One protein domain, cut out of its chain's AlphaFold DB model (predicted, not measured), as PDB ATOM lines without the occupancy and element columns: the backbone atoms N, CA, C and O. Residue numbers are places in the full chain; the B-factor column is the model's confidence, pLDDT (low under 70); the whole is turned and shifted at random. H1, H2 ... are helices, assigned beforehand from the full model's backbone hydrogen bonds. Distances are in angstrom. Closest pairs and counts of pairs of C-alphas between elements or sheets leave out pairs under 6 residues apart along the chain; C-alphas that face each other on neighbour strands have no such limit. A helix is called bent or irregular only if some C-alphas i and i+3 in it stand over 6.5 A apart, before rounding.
ATOM      1  N   VAL A   5     -14.146  34.226-138.237       79.75
ATOM      2  CA  VAL A   5     -14.723  33.458-137.119       79.75
ATOM      3  C   VAL A   5     -13.787  33.381-135.898       79.75
ATOM      4  O   VAL A   5     -14.265  33.629-134.787       79.75
ATOM      5  N   PRO A   6     -12.468  33.127-136.042       82.94
ATOM      6  CA  PRO A   6     -11.549  33.117-134.902       82.94
ATOM      7  C   PRO A   6     -11.433  34.484-134.214       82.94
ATOM      8  O   PRO A   6     -11.331  34.554-132.989       82.94
ATOM      9  N   THR A   7     -11.503  35.575-134.980       80.44
ATOM     10  CA  THR A   7     -11.445  36.948-134.462       80.44
ATOM     11  C   THR A   7     -12.684  37.277-133.633       80.44
ATOM     12  O   THR A   7     -12.558  37.778-132.516       80.44
ATOM     13  N   ILE A   8     -13.878  36.932-134.126       83.56
ATOM     14  CA  ILE A   8     -15.137  37.109-133.385       83.56
ATOM     15  C   ILE A   8     -15.117  36.276-132.096       83.56
ATOM     16  O   ILE A   8     -15.431  36.792-131.022       83.56
ATOM     17  N   ALA A   9     -14.679  35.015-132.175       85.38
ATOM     18  CA  ALA A   9     -14.551  34.146-131.008       85.38
ATOM     19  C   ALA A   9     -13.578  34.721-129.962       85.38
ATOM     20  O   ALA A   9     -13.904  34.758-128.775       85.38
ATOM     21  N   GLY A  10     -12.422  35.238-130.390       82.50
ATOM     22  CA  GLY A  10     -11.453  35.882-129.503       82.50
ATOM     23  C   GLY A  10     -12.027  37.103-128.776       82.50
ATOM     24  O   GLY A  10     -11.837  37.242-127.567       82.50
ATOM     25  N   VAL A  11     -12.789  37.957-129.473       83.69
ATOM     26  CA  VAL A  11     -13.439  39.131-128.859       83.69
ATOM     27  C   VAL A  11     -14.506  38.711-127.841       83.69
ATOM     28  O   VAL A  11     -14.557  39.270-126.745       83.69
ATOM     29  N   ILE A  12     -15.315  37.690-128.147       84.12
ATOM     30  CA  ILE A  12     -16.314  37.146-127.209       84.12
ATOM     31  C   ILE A  12     -15.638  36.608-125.943       84.12
ATOM     32  O   ILE A  12     -16.120  36.851-124.835       84.12
ATOM     33  N   VAL A  13     -14.498  35.924-126.074       85.31
ATOM     34  CA  VAL A  13     -13.729  35.429-124.922       85.31
ATOM     35  C   VAL A  13     -13.241  36.588-124.048       85.31
ATOM     36  O   VAL A  13     -13.393  36.527-122.829       85.31
ATOM     37  N   LEU A  14     -12.737  37.680-124.631       84.50
ATOM     38  CA  LEU A  14     -12.312  38.861-123.862       84.50
ATOM     39  C   LEU A  14     -13.489  39.595-123.182       84.50
ATOM     40  O   LEU A  14     -13.356  40.101-122.060       84.50
ATOM     41  N   LEU A  15     -14.663  39.620-123.819       83.56
ATOM     42  CA  LEU A  15     -15.877  40.234-123.268       83.56
ATOM     43  C   LEU A  15     -16.525  39.407-122.152       83.56
ATOM     44  O   LEU A  15     -17.113  39.976-121.233       83.56
ATOM     45  N   THR A  16     -16.406  38.081-122.192       84.88
ATOM     46  CA  THR A  16     -17.084  37.182-121.242       84.88
ATOM     47  C   THR A  16     -16.187  36.762-120.079       84.88
ATOM     48  O   THR A  16     -16.645  36.744-118.937       84.88
ATOM     49  N   VAL A  17     -14.898  36.505-120.314       85.38
ATOM     50  CA  VAL A  17     -13.987  35.989-119.280       85.38
ATOM     51  C   VAL A  17     -13.433  37.126-118.409       85.38
ATOM     52  O   VAL A  17     -12.842  38.069-118.940       85.38
ATOM     53  N   PRO A  18     -13.581  37.069-117.071       80.81
ATOM     54  CA  PRO A  18     -13.054  38.098-116.180       80.81
ATOM     55  C   PRO A  18     -11.518  38.106-116.159       80.81
ATOM     56  O   PRO A  18     -10.868  37.057-116.182       80.81
ATOM     57  N   PHE A  19     -10.929  39.302-116.061       77.69
ATOM     58  CA  PHE A  19      -9.482  39.481-115.946       77.69
ATOM     59  C   PHE A  19      -8.984  39.007-114.575       77.69
ATOM     60  O   PHE A  19      -8.991  39.757-113.603       77.69
ATOM     61  N   ALA A  20      -8.529  37.757-114.506       81.88
ATOM     62  CA  ALA A  20      -7.894  37.182-113.325       81.88
ATOM     63  C   ALA A  20      -6.435  36.787-113.625       81.88
ATOM     64  O   ALA A  20      -6.150  36.292-114.721       81.88
ATOM     65  N   PRO A  21      -5.499  36.927-112.662       78.88
ATOM     66  CA  PRO A  21      -4.103  36.525-112.841       78.88
ATOM     67  C   PRO A  21      -3.932  35.065-113.286       78.88
ATOM     68  O   PRO A  21      -3.070  34.771-114.110       78.88
ATOM     69  N   SER A  22      -4.805  34.170-112.817       81.69
ATOM     70  CA  SER A  22      -4.811  32.741-113.154       81.69
ATOM     71  C   SER A  22      -5.251  32.424-114.589       81.69
ATOM     72  O   SER A  22      -5.027  31.313-115.063       81.69
ATOM     73  N   LYS A  23      -5.875  33.374-115.300       83.06
ATOM     74  CA  LYS A  23      -6.397  33.191-116.669       83.06
ATOM     75  C   LYS A  23      -5.615  33.976-117.728       83.06
ATOM     76  O   LYS A  23      -5.985  33.949-118.899       83.06
ATOM     77  N   ARG A  24      -4.507  34.630-117.347       78.56
ATOM     78  CA  ARG A  24      -3.697  35.503-118.223       78.56
ATOM     79  C   ARG A  24      -3.251  34.831-119.520       78.56
ATOM     80  O   ARG A  24      -3.357  35.447-120.571       78.56
ATOM     81  N   VAL A  25      -2.811  33.573-119.463       84.00
ATOM     82  CA  VAL A  25      -2.359  32.828-120.653       84.00
ATOM     83  C   VAL A  25      -3.496  32.653-121.666       84.00
ATOM     84  O   VAL A  25      -3.303  32.889-122.854       84.00
ATOM     85  N   GLY A  26      -4.699  32.310-121.195       81.50
ATOM     86  CA  GLY A  26      -5.872  32.143-122.057       81.50
ATOM     87  C   GLY A  26      -6.338  33.457-122.685       81.50
ATOM     88  O   GLY A  26      -6.652  33.491-123.870       81.50
ATOM     89  N   LEU A  27      -6.324  34.556-121.921       83.31
ATOM     90  CA  LEU A  27      -6.669  35.873-122.463       83.31
ATOM     91  C   LEU A  27      -5.617  36.400-123.449       83.31
ATOM     92  O   LEU A  27      -5.988  37.012-124.445       83.31
ATOM     93  N   LEU A  28      -4.328  36.138-123.212       83.44
ATOM     94  CA  LEU A  28      -3.263  36.486-124.156       83.44
ATOM     95  C   LEU A  28      -3.416  35.717-125.468       83.44
ATOM     96  O   LEU A  28      -3.345  36.318-126.533       83.44
ATOM     97  N   LEU A  29      -3.688  34.411-125.408       84.12
ATOM     98  CA  LEU A  29      -3.961  33.617-126.607       84.12
ATOM     99  C   LEU A  29      -5.174  34.150-127.379       84.12
ATOM    100  O   LEU A  29      -5.082  34.334-128.590       84.12
ATOM    101  N   ALA A  30      -6.275  34.464-126.689       82.19
ATOM    102  CA  ALA A  30      -7.445  35.072-127.321       82.19
ATOM    103  C   ALA A  30      -7.100  36.409-128.001       82.19
ATOM    104  O   ALA A  30      -7.508  36.648-129.134       82.19
ATOM    105  N   TYR A  31      -6.289  37.246-127.350       83.00
ATOM    106  CA  TYR A  31      -5.801  38.502-127.913       83.00
ATOM    107  C   TYR A  31      -4.936  38.298-129.169       83.00
ATOM    108  O   TYR A  31      -5.140  38.972-130.177       83.00
ATOM    109  N   TYR A  32      -4.018  37.328-129.163       80.31
ATOM    110  CA  TYR A  32      -3.190  37.030-130.335       80.31
ATOM    111  C   TYR A  32      -3.995  36.448-131.502       80.31
ATOM    112  O   TYR A  32      -3.707  36.778-132.651       80.31
ATOM    113  N   ILE A  33      -5.031  35.648-131.233       81.12
ATOM    114  CA  ILE A  33      -5.947  35.141-132.269       81.12
ATOM    115  C   ILE A  33      -6.699  36.293-132.948       81.12
ATOM    116  O   ILE A  33      -6.873  36.273-134.167       81.12
ATOM    117  N   ILE A  34      -7.097  37.324-132.190       77.75
ATOM    118  CA  ILE A  34      -7.706  38.533-132.762       77.75
ATOM    119  C   ILE A  34      -6.734  39.198-133.742       77.75
ATOM    120  O   ILE A  34      -7.137  39.523-134.855       77.75
ATOM    121  N   ILE A  35      -5.461  39.368-133.364       72.31
ATOM    122  CA  ILE A  35      -4.464  40.119-134.147       72.31
ATOM    123  C   ILE A  35      -3.910  39.330-135.339       72.31
ATOM    124  O   ILE A  35      -3.619  39.926-136.374       72.31
ATOM    125  N   ALA A  36      -3.788  38.006-135.242       67.44
ATOM    126  CA  ALA A  36      -3.222  37.175-136.309       67.44
ATOM    127  C   ALA A  36      -3.963  37.344-137.650       67.44
ATOM    128  O   ALA A  36      -3.342  37.331-138.711       67.44
ATOM    129  N   TYR A  37      -5.278  37.583-137.607       66.00
ATOM    130  CA  TYR A  37      -6.083  37.854-138.800       66.00
ATOM    131  C   TYR A  37      -5.800  39.236-139.428       66.00
ATOM    132  O   TYR A  37      -5.804  39.379-140.653       66.00
ATOM    133  N   TRP A  38      -5.481  40.246-138.610       62.72
ATOM    134  CA  TRP A  38      -5.171  41.602-139.082       62.72
ATOM    135  C   TRP A  38      -3.882  41.669-139.904       62.72
ATOM    136  O   TRP A  38      -3.800  42.495-140.812       62.72
ATOM    137  N   GLY A  39      -2.908  40.789-139.640       60.62
ATOM    138  CA  GLY A  39      -1.651  40.740-140.396       60.62
ATOM    139  C   GLY A  39      -1.860  40.472-141.890       60.62
ATOM    140  O   GLY A  39      -1.258  41.137-142.729       60.62
ATOM    141  N   CYS A  40      -2.775  39.562-142.233       58.16
ATOM    142  CA  CYS A  40      -3.072  39.227-143.628       58.16
ATOM    143  C   CYS A  40      -4.018  40.241-144.294       58.16
ATOM    144  O   CYS A  40      -3.832  40.581-145.461       58.16
ATOM    145  N   ALA A  41      -5.019  40.752-143.568       62.41
ATOM    146  CA  ALA A  41      -6.007  41.682-144.125       62.41
ATOM    147  C   ALA A  41      -5.471  43.118-144.285       62.41
ATOM    148  O   ALA A  41      -5.809  43.802-145.254       62.41
ATOM    149  N   GLY A  42      -4.608  43.578-143.372       60.81
ATOM    150  CA  GLY A  42      -4.029  44.923-143.406       60.81
ATOM    151  C   GLY A  42      -3.115  45.164-144.611       60.81
ATOM    152  O   GLY A  42      -3.114  46.266-145.157       60.81
ATOM    153  N   LEU A  43      -2.399  44.133-145.077       57.97
ATOM    154  CA  LEU A  43      -1.564  44.207-146.282       57.97
ATOM    155  C   LEU A  43      -2.408  44.380-147.551       57.97
ATOM    156  O   LEU A  43      -2.096  45.230-148.380       57.97
ATOM    157  N   ALA A  44      -3.517  43.644-147.666       58.72
ATOM    158  CA  ALA A  44      -4.438  43.769-148.795       58.72
ATOM    159  C   ALA A  44      -5.168  45.124-148.801       58.72
ATOM    160  O   ALA A  44      -5.293  45.757-149.846       58.72
ATOM    161  N   LEU A  45      -5.610  45.612-147.636       60.22
ATOM    162  CA  LEU A  45      -6.354  46.872-147.540       60.22
ATOM    163  C   LEU A  45      -5.459  48.110-147.740       60.22
ATOM    164  O   LEU A  45      -5.915  49.107-148.305       60.22
ATOM    165  N   SER A  46      -4.183  48.029-147.337       60.22
ATOM    166  CA  SER A  46      -3.189  49.097-147.542       60.22
ATOM    167  C   SER A  46      -2.866  49.335-149.017       60.22
ATOM    168  O   SER A  46      -2.525  50.455-149.387       60.22
ATOM    169  N   LEU A  47      -3.006  48.311-149.864       56.47
ATOM    170  CA  LEU A  47      -2.814  48.430-151.311       56.47
ATOM    171  C   LEU A  47      -4.013  49.081-152.020       56.47
ATOM    172  O   LEU A  47      -3.855  49.575-153.132       56.47
ATOM    173  N   VAL A  48      -5.198  49.106-151.391       59.84
ATOM    174  CA  VAL A  48      -6.454  49.467-152.071       59.84
ATOM    175  C   VAL A  48      -7.008  50.829-151.641       59.84
ATOM    176  O   VAL A  48      -7.629  51.496-152.461       59.84
ATOM    177  N   THR A  49      -6.796  51.312-150.405       58.34
ATOM    178  CA  THR A  49      -7.387  52.608-149.997       58.34
ATOM    179  C   THR A  49      -6.624  53.395-148.926       58.34
ATOM    180  O   THR A  49      -6.107  52.858-147.950       58.34
ATOM    181  N   ARG A  50      -6.719  54.730-149.023       51.03
ATOM    182  CA  ARG A  50      -6.369  55.734-147.994       51.03
ATOM    183  C   ARG A  50      -7.253  55.673-146.722       51.03
ATOM    184  O   ARG A  50      -7.266  56.620-145.941       51.03
ATOM    185  N   ASN A  51      -7.995  54.584-146.498       59.34
ATOM    186  CA  ASN A  51      -8.987  54.443-145.420       59.34
ATOM    187  C   ASN A  51      -8.387  54.101-144.046       59.34
ATOM    188  O   ASN A  51      -9.088  54.155-143.034       59.34
ATOM    189  N   VAL A  52      -7.089  53.797-143.980       63.38
ATOM    190  CA  VAL A  52      -6.397  53.451-142.726       63.38
ATOM    191  C   VAL A  52      -6.453  54.602-141.708       63.38
ATOM    192  O   VAL A  52      -6.584  54.368-140.507       63.38
ATOM    193  N   ALA A  53      -6.433  55.858-142.174       66.88
ATOM    194  CA  ALA A  53      -6.458  57.034-141.301       66.88
ATOM    195  C   ALA A  53      -7.780  57.180-140.526       66.88
ATOM    196  O   ALA A  53      -7.764  57.479-139.333       66.88
ATOM    197  N   VAL A  54      -8.919  56.925-141.179       68.50
ATOM    198  CA  VAL A  54     -10.247  57.043-140.555       68.50
ATOM    199  C   VAL A  54     -10.440  55.952-139.500       68.50
ATOM    200  O   VAL A  54     -10.886  56.242-138.391       68.50
ATOM    201  N   GLY A  55     -10.023  54.718-139.805       69.44
ATOM    202  CA  GLY A  55     -10.067  53.607-138.849       69.44
ATOM    203  C   GLY A  55      -9.233  53.878-137.595       69.44
ATOM    204  O   GLY A  55      -9.716  53.679-136.481       69.44
ATOM    205  N   ASN A  56      -8.025  54.420-137.758       73.19
ATOM    206  CA  ASN A  56      -7.154  54.760-136.631       73.19
ATOM    207  C   ASN A  56      -7.694  55.929-135.787       73.19
ATOM    208  O   ASN A  56      -7.540  55.921-134.565       73.19
ATOM    209  N   ALA A  57      -8.357  56.910-136.408       78.44
ATOM    210  CA  ALA A  57      -8.953  58.048-135.706       78.44
ATOM    211  C   ALA A  57     -10.210  57.676-134.900       78.44
ATOM    212  O   ALA A  57     -10.436  58.222-133.822       78.44
ATOM    213  N   ILE A  58     -11.031  56.752-135.409       78.50
ATOM    214  CA  ILE A  58     -12.206  56.240-134.687       78.50
ATOM    215  C   ILE A  58     -11.756  55.259-133.601       78.50
ATOM    216  O   ILE A  58     -12.222  55.336-132.466       78.50
ATOM    217  N   GLY A  59     -10.808  54.372-133.921       74.94
ATOM    218  CA  GLY A  59     -10.281  53.377-132.992       74.94
ATOM    219  C   GLY A  59      -9.736  54.009-131.714       74.94
ATOM    220  O   GLY A  59     -10.152  53.623-130.624       74.94
ATOM    221  N   SER A  60      -8.892  55.039-131.825       79.00
ATOM    222  CA  SER A  60      -8.312  55.725-130.661       79.00
ATOM    223  C   SER A  60      -9.356  56.384-129.751       79.00
ATOM    224  O   SER A  60      -9.157  56.439-128.540       79.00
ATOM    225  N   GLN A  61     -10.500  56.810-130.293       82.12
ATOM    226  CA  GLN A  61     -11.580  57.418-129.508       82.12
ATOM    227  C   GLN A  61     -12.399  56.408-128.696       82.12
ATOM    228  O   GLN A  61     -13.027  56.781-127.702       82.12
ATOM    229  N   THR A  62     -12.393  55.134-129.097       82.06
ATOM    230  CA  THR A  62     -13.145  54.078-128.396       82.06
ATOM    231  C   THR A  62     -12.454  53.597-127.118       82.06
ATOM    232  O   THR A  62     -13.132  53.139-126.199       82.06
ATOM    233  N   TYR A  63     -11.128  53.746-127.011       82.38
ATOM    234  CA  TYR A  63     -10.346  53.360-125.832       82.38
ATOM    235  C   TYR A  63     -10.169  54.550-124.883       82.38
ATOM    236  O   TYR A  63      -9.158  55.247-124.909       82.38
ATOM    237  N   GLN A  64     -11.161  54.787-124.024       86.62
ATOM    238  CA  GLN A  64     -11.108  55.872-123.042       86.62
ATOM    239  C   GLN A  64     -10.560  55.390-121.696       86.62
ATOM    240  O   GLN A  64     -10.921  54.320-121.212       86.62
ATOM    241  N   ALA A  65      -9.734  56.214-121.042       84.25
ATOM    242  CA  ALA A  65      -9.106  55.873-119.760       84.25
ATOM    243  C   ALA A  65     -10.121  55.556-118.644       84.25
ATOM    244  O   ALA A  65      -9.839  54.743-117.767       84.25
ATOM    245  N   LYS A  66     -11.319  56.155-118.699       84.75
ATOM    246  CA  LYS A  66     -12.416  55.906-117.746       84.75
ATOM    247  C   LYS A  66     -12.962  54.472-117.801       84.75
ATOM    248  O   LYS A  66     -13.543  54.010-116.829       84.75
ATOM    249  N   ASP A  67     -12.768  53.791-118.930       82.50
ATOM    250  CA  ASP A  67     -13.259  52.434-119.175       82.50
ATOM    251  C   ASP A  67     -12.184  51.369-118.878       82.50
ATOM    252  O   ASP A  67     -12.410  50.165-119.051       82.50
ATOM    253  N   ALA A  68     -11.002  51.794-118.415       79.06
ATOM    254  CA  ALA A  68      -9.965  50.901-117.916       79.06
ATOM    255  C   ALA A  68     -10.462  50.107-116.688       79.06
ATOM    256  O   ALA A  68     -11.298  50.594-115.926       79.06
ATOM    257  N   PRO A  69      -9.953  48.883-116.444       77.38
ATOM    258  CA  PRO A  69      -8.921  48.158-117.197       77.38
ATOM    259  C   PRO A  69      -9.467  47.306-118.356       77.38
ATOM    260  O   PRO A  69      -8.688  46.706-119.092       77.38
ATOM    261  N   ARG A  70     -10.795  47.200-118.499       78.25
ATOM    262  CA  ARG A  70     -11.441  46.240-119.412       78.25
ATOM    263  C   ARG A  70     -11.731  46.814-120.794       78.25
ATOM    264  O   ARG A  70     -11.816  46.041-121.741       78.25
ATOM    265  N   TYR A  71     -11.905  48.131-120.902       83.81
ATOM    266  CA  TYR A  71     -12.261  48.831-122.138       83.81
ATOM    267  C   TYR A  71     -13.450  48.175-122.860       83.81
ATOM    268  O   TYR A  71     -13.451  47.996-124.077       83.81
ATOM    269  N   PHE A  72     -14.476  47.789-122.093       83.25
ATOM    270  CA  PHE A  72     -15.670  47.101-122.596       83.25
ATOM    271  C   PHE A  72     -16.318  47.779-123.823       83.25
ATOM    272  O   PHE A  72     -16.575  47.068-124.797       83.25
ATOM    273  N   PRO A  73     -16.545  49.114-123.854       84.38
ATOM    274  CA  PRO A  73     -17.134  49.760-125.031       84.38
ATOM    275  C   PRO A  73     -16.239  49.670-126.274       84.38
ATOM    276  O   PRO A  73     -16.752  49.537-127.387       84.38
ATOM    277  N   ALA A  74     -14.915  49.665-126.104       83.94
ATOM    278  CA  ALA A  74     -13.981  49.486-127.211       83.94
ATOM    279  C   ALA A  74     -14.096  48.077-127.811       83.94
ATOM    280  O   ALA A  74     -14.281  47.922-129.018       83.94
ATOM    281  N   LEU A  75     -14.086  47.045-126.960       83.56
ATOM    282  CA  LEU A  75     -14.246  45.651-127.386       83.56
ATOM    283  C   LEU A  75     -15.613  45.397-128.044       83.56
ATOM    284  O   LEU A  75     -15.694  44.688-129.047       83.56
ATOM    285  N   ALA A  76     -16.679  46.006-127.519       85.62
ATOM    286  CA  ALA A  76     -18.009  45.930-128.115       85.62
ATOM    287  C   ALA A  76     -18.061  46.602-129.497       85.62
ATOM    288  O   ALA A  76     -18.627  46.036-130.431       85.62
ATOM    289  N   THR A  77     -17.425  47.767-129.658       85.12
ATOM    290  CA  THR A  77     -17.354  48.465-130.954       85.12
ATOM    291  C   THR A  77     -16.644  47.613-132.006       85.12
ATOM    292  O   THR A  77     -17.123  47.492-133.133       85.12
ATOM    293  N   VAL A  78     -15.538  46.962-131.627       82.19
ATOM    294  CA  VAL A  78     -14.811  46.028-132.499       82.19
ATOM    295  C   VAL A  78     -15.702  44.855-132.916       82.19
ATOM    296  O   VAL A  78     -15.769  44.537-134.102       82.19
ATOM    297  N   LEU A  79     -16.431  44.247-131.973       84.50
ATOM    298  CA  LEU A  79     -17.362  43.153-132.267       84.50
ATOM    299  C   LEU A  79     -18.444  43.579-133.268       84.50
ATOM    300  O   LEU A  79     -18.664  42.891-134.263       84.50
ATOM    301  N   VAL A  80     -19.094  44.720-133.028       86.88
ATOM    302  CA  VAL A  80     -20.146  45.252-133.908       86.88
ATOM    303  C   VAL A  80     -19.599  45.529-135.305       86.88
ATOM    304  O   VAL A  80     -20.231  45.150-136.288       86.88
ATOM    305  N   CYS A  81     -18.409  46.125-135.405       83.75
ATOM    306  CA  CYS A  81     -17.758  46.402-136.684       83.75
ATOM    307  C   CYS A  81     -17.543  45.118-137.504       83.75
ATOM    308  O   CYS A  81     -17.908  45.068-138.678       83.75
ATOM    309  N   PHE A  82     -17.032  44.052-136.878       80.81
ATOM    310  CA  PHE A  82     -16.820  42.772-137.561       80.81
ATOM    311  C   PHE A  82     -18.121  42.091-137.979       80.81
ATOM    312  O   PHE A  82     -18.203  41.563-139.087       80.81
ATOM    313  N   VAL A  83     -19.146  42.124-137.127       85.06
ATOM    314  CA  VAL A  83     -20.457  41.557-137.461       85.06
ATOM    315  C   VAL A  83     -21.086  42.306-138.636       85.06
ATOM    316  O   VAL A  83     -21.558  41.674-139.577       85.06
ATOM    317  N   LEU A  84     -21.054  43.643-138.627       85.06
ATOM    318  CA  LEU A  84     -21.574  44.455-139.729       85.06
ATOM    319  C   LEU A  84     -20.812  44.206-141.032       85.06
ATOM    320  O   LEU A  84     -21.438  44.066-142.081       85.06
ATOM    321  N   LEU A  85     -19.482  44.102-140.969       82.81
ATOM    322  CA  LEU A  85     -18.660  43.773-142.132       82.81
ATOM    323  C   LEU A  85     -19.068  42.424-142.739       82.81
ATOM    324  O   LEU A  85     -19.284  42.342-143.945       82.81
ATOM    325  N   GLU A  86     -19.229  41.381-141.921       82.25
ATOM    326  CA  GLU A  86     -19.669  40.061-142.391       82.25
ATOM    327  C   GLU A  86     -21.081  40.103-142.994       82.25
ATOM    328  O   GLU A  86     -21.313  39.503-144.043       82.25
TER     329      GLU A  86
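This is residues 5 to 86 of the 136 residues of the protein "Allantoate permease, putative" of Talaromyces stipitatus (strain ATCC 10500 / CBS 375.48 / QM 6759 / NRRL 1006) (UniProt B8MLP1). The long helix H2 runs the whole length of this domain, and two helical hairpins, H1 with H2 and H3 with H4, meet side by side through the shorter helices H1 and H4. The two long sides do not close: H2 and H3 come near each other only where their tight link turns, and the space between their centres stays open. Residues 20 to 25, at the H1 end of H2, and residues 43 to 51, at its far end, stick out from the body. The printed part has 82 residues with four named helices in the order H1, H2, H3, H4 and no named strand; its class is all helix. It is only just compact, close to loose, with a radius of gyration of the C-alphas of 13.7 A, and it is elongated, spanning 42 by 27 by 19 A.

Find C-alpha 21 at (-4.103, 36.525, -112.841); from there H2, residues 21 to 48, runs 41.4 A to C-alpha 48 at (-6.454, 49.467, -152.071). H2 is irregular, with C-alphas 22 and 25 standing 7.9 A apart, and it has a kink of 35 degrees near residue 41. Look back along the chain for H1, residues 5 to 16, 16.5 A long. Past H2 you reach H3, residues 52 to 62, 15.9 A long. H4, residues 72 to 86, runs 21.4 A and ends with C-alpha 86 at (-19.669, 40.061, -142.391).

Start at H2, which with residues 27 to 37 alone touches H1 in a helical hairpin; the closest C-alphas, of Thr 7 and Ile 34, are 4.4 A apart. They run opposite ways at a steep tilt of 39 degrees. H1 also touches H4, closest at the C-alphas of Ile 8 and Leu 79, 6.5 A apart, opposite ways at a shallow tilt of 24 degrees. H4 touches H3 with residues 73 to 77 alone; look at the C-alphas of Thr 62 and Ala 74, the closest, 4.8 A apart. This second helical hairpin runs opposite ways at a steep tilt of 38 degrees. H2 and H3 are close but not clearly touching, closest at the C-alphas of Ser 46 and Val 52, 7.2 A apart. H1 and H3 are apart, and so are H2 and H4. In H1 and H4 every O i to N i+4 pair is within hydrogen-bond range; in H2 it is 15 of 24 and in H3 6 of 7.

The farthest C-alphas, of Ser 22 and Val 48, are 42.4 A apart, while those of Val 5 and Glu 86 are 9.8 A apart. The printed part has no cut. The links H1 to H2 and H2 to H3 are tight, and H3 to H4 is short. The mean pLDDT of the printed part is 77.0; look for values under 70 at residues 36 to 55.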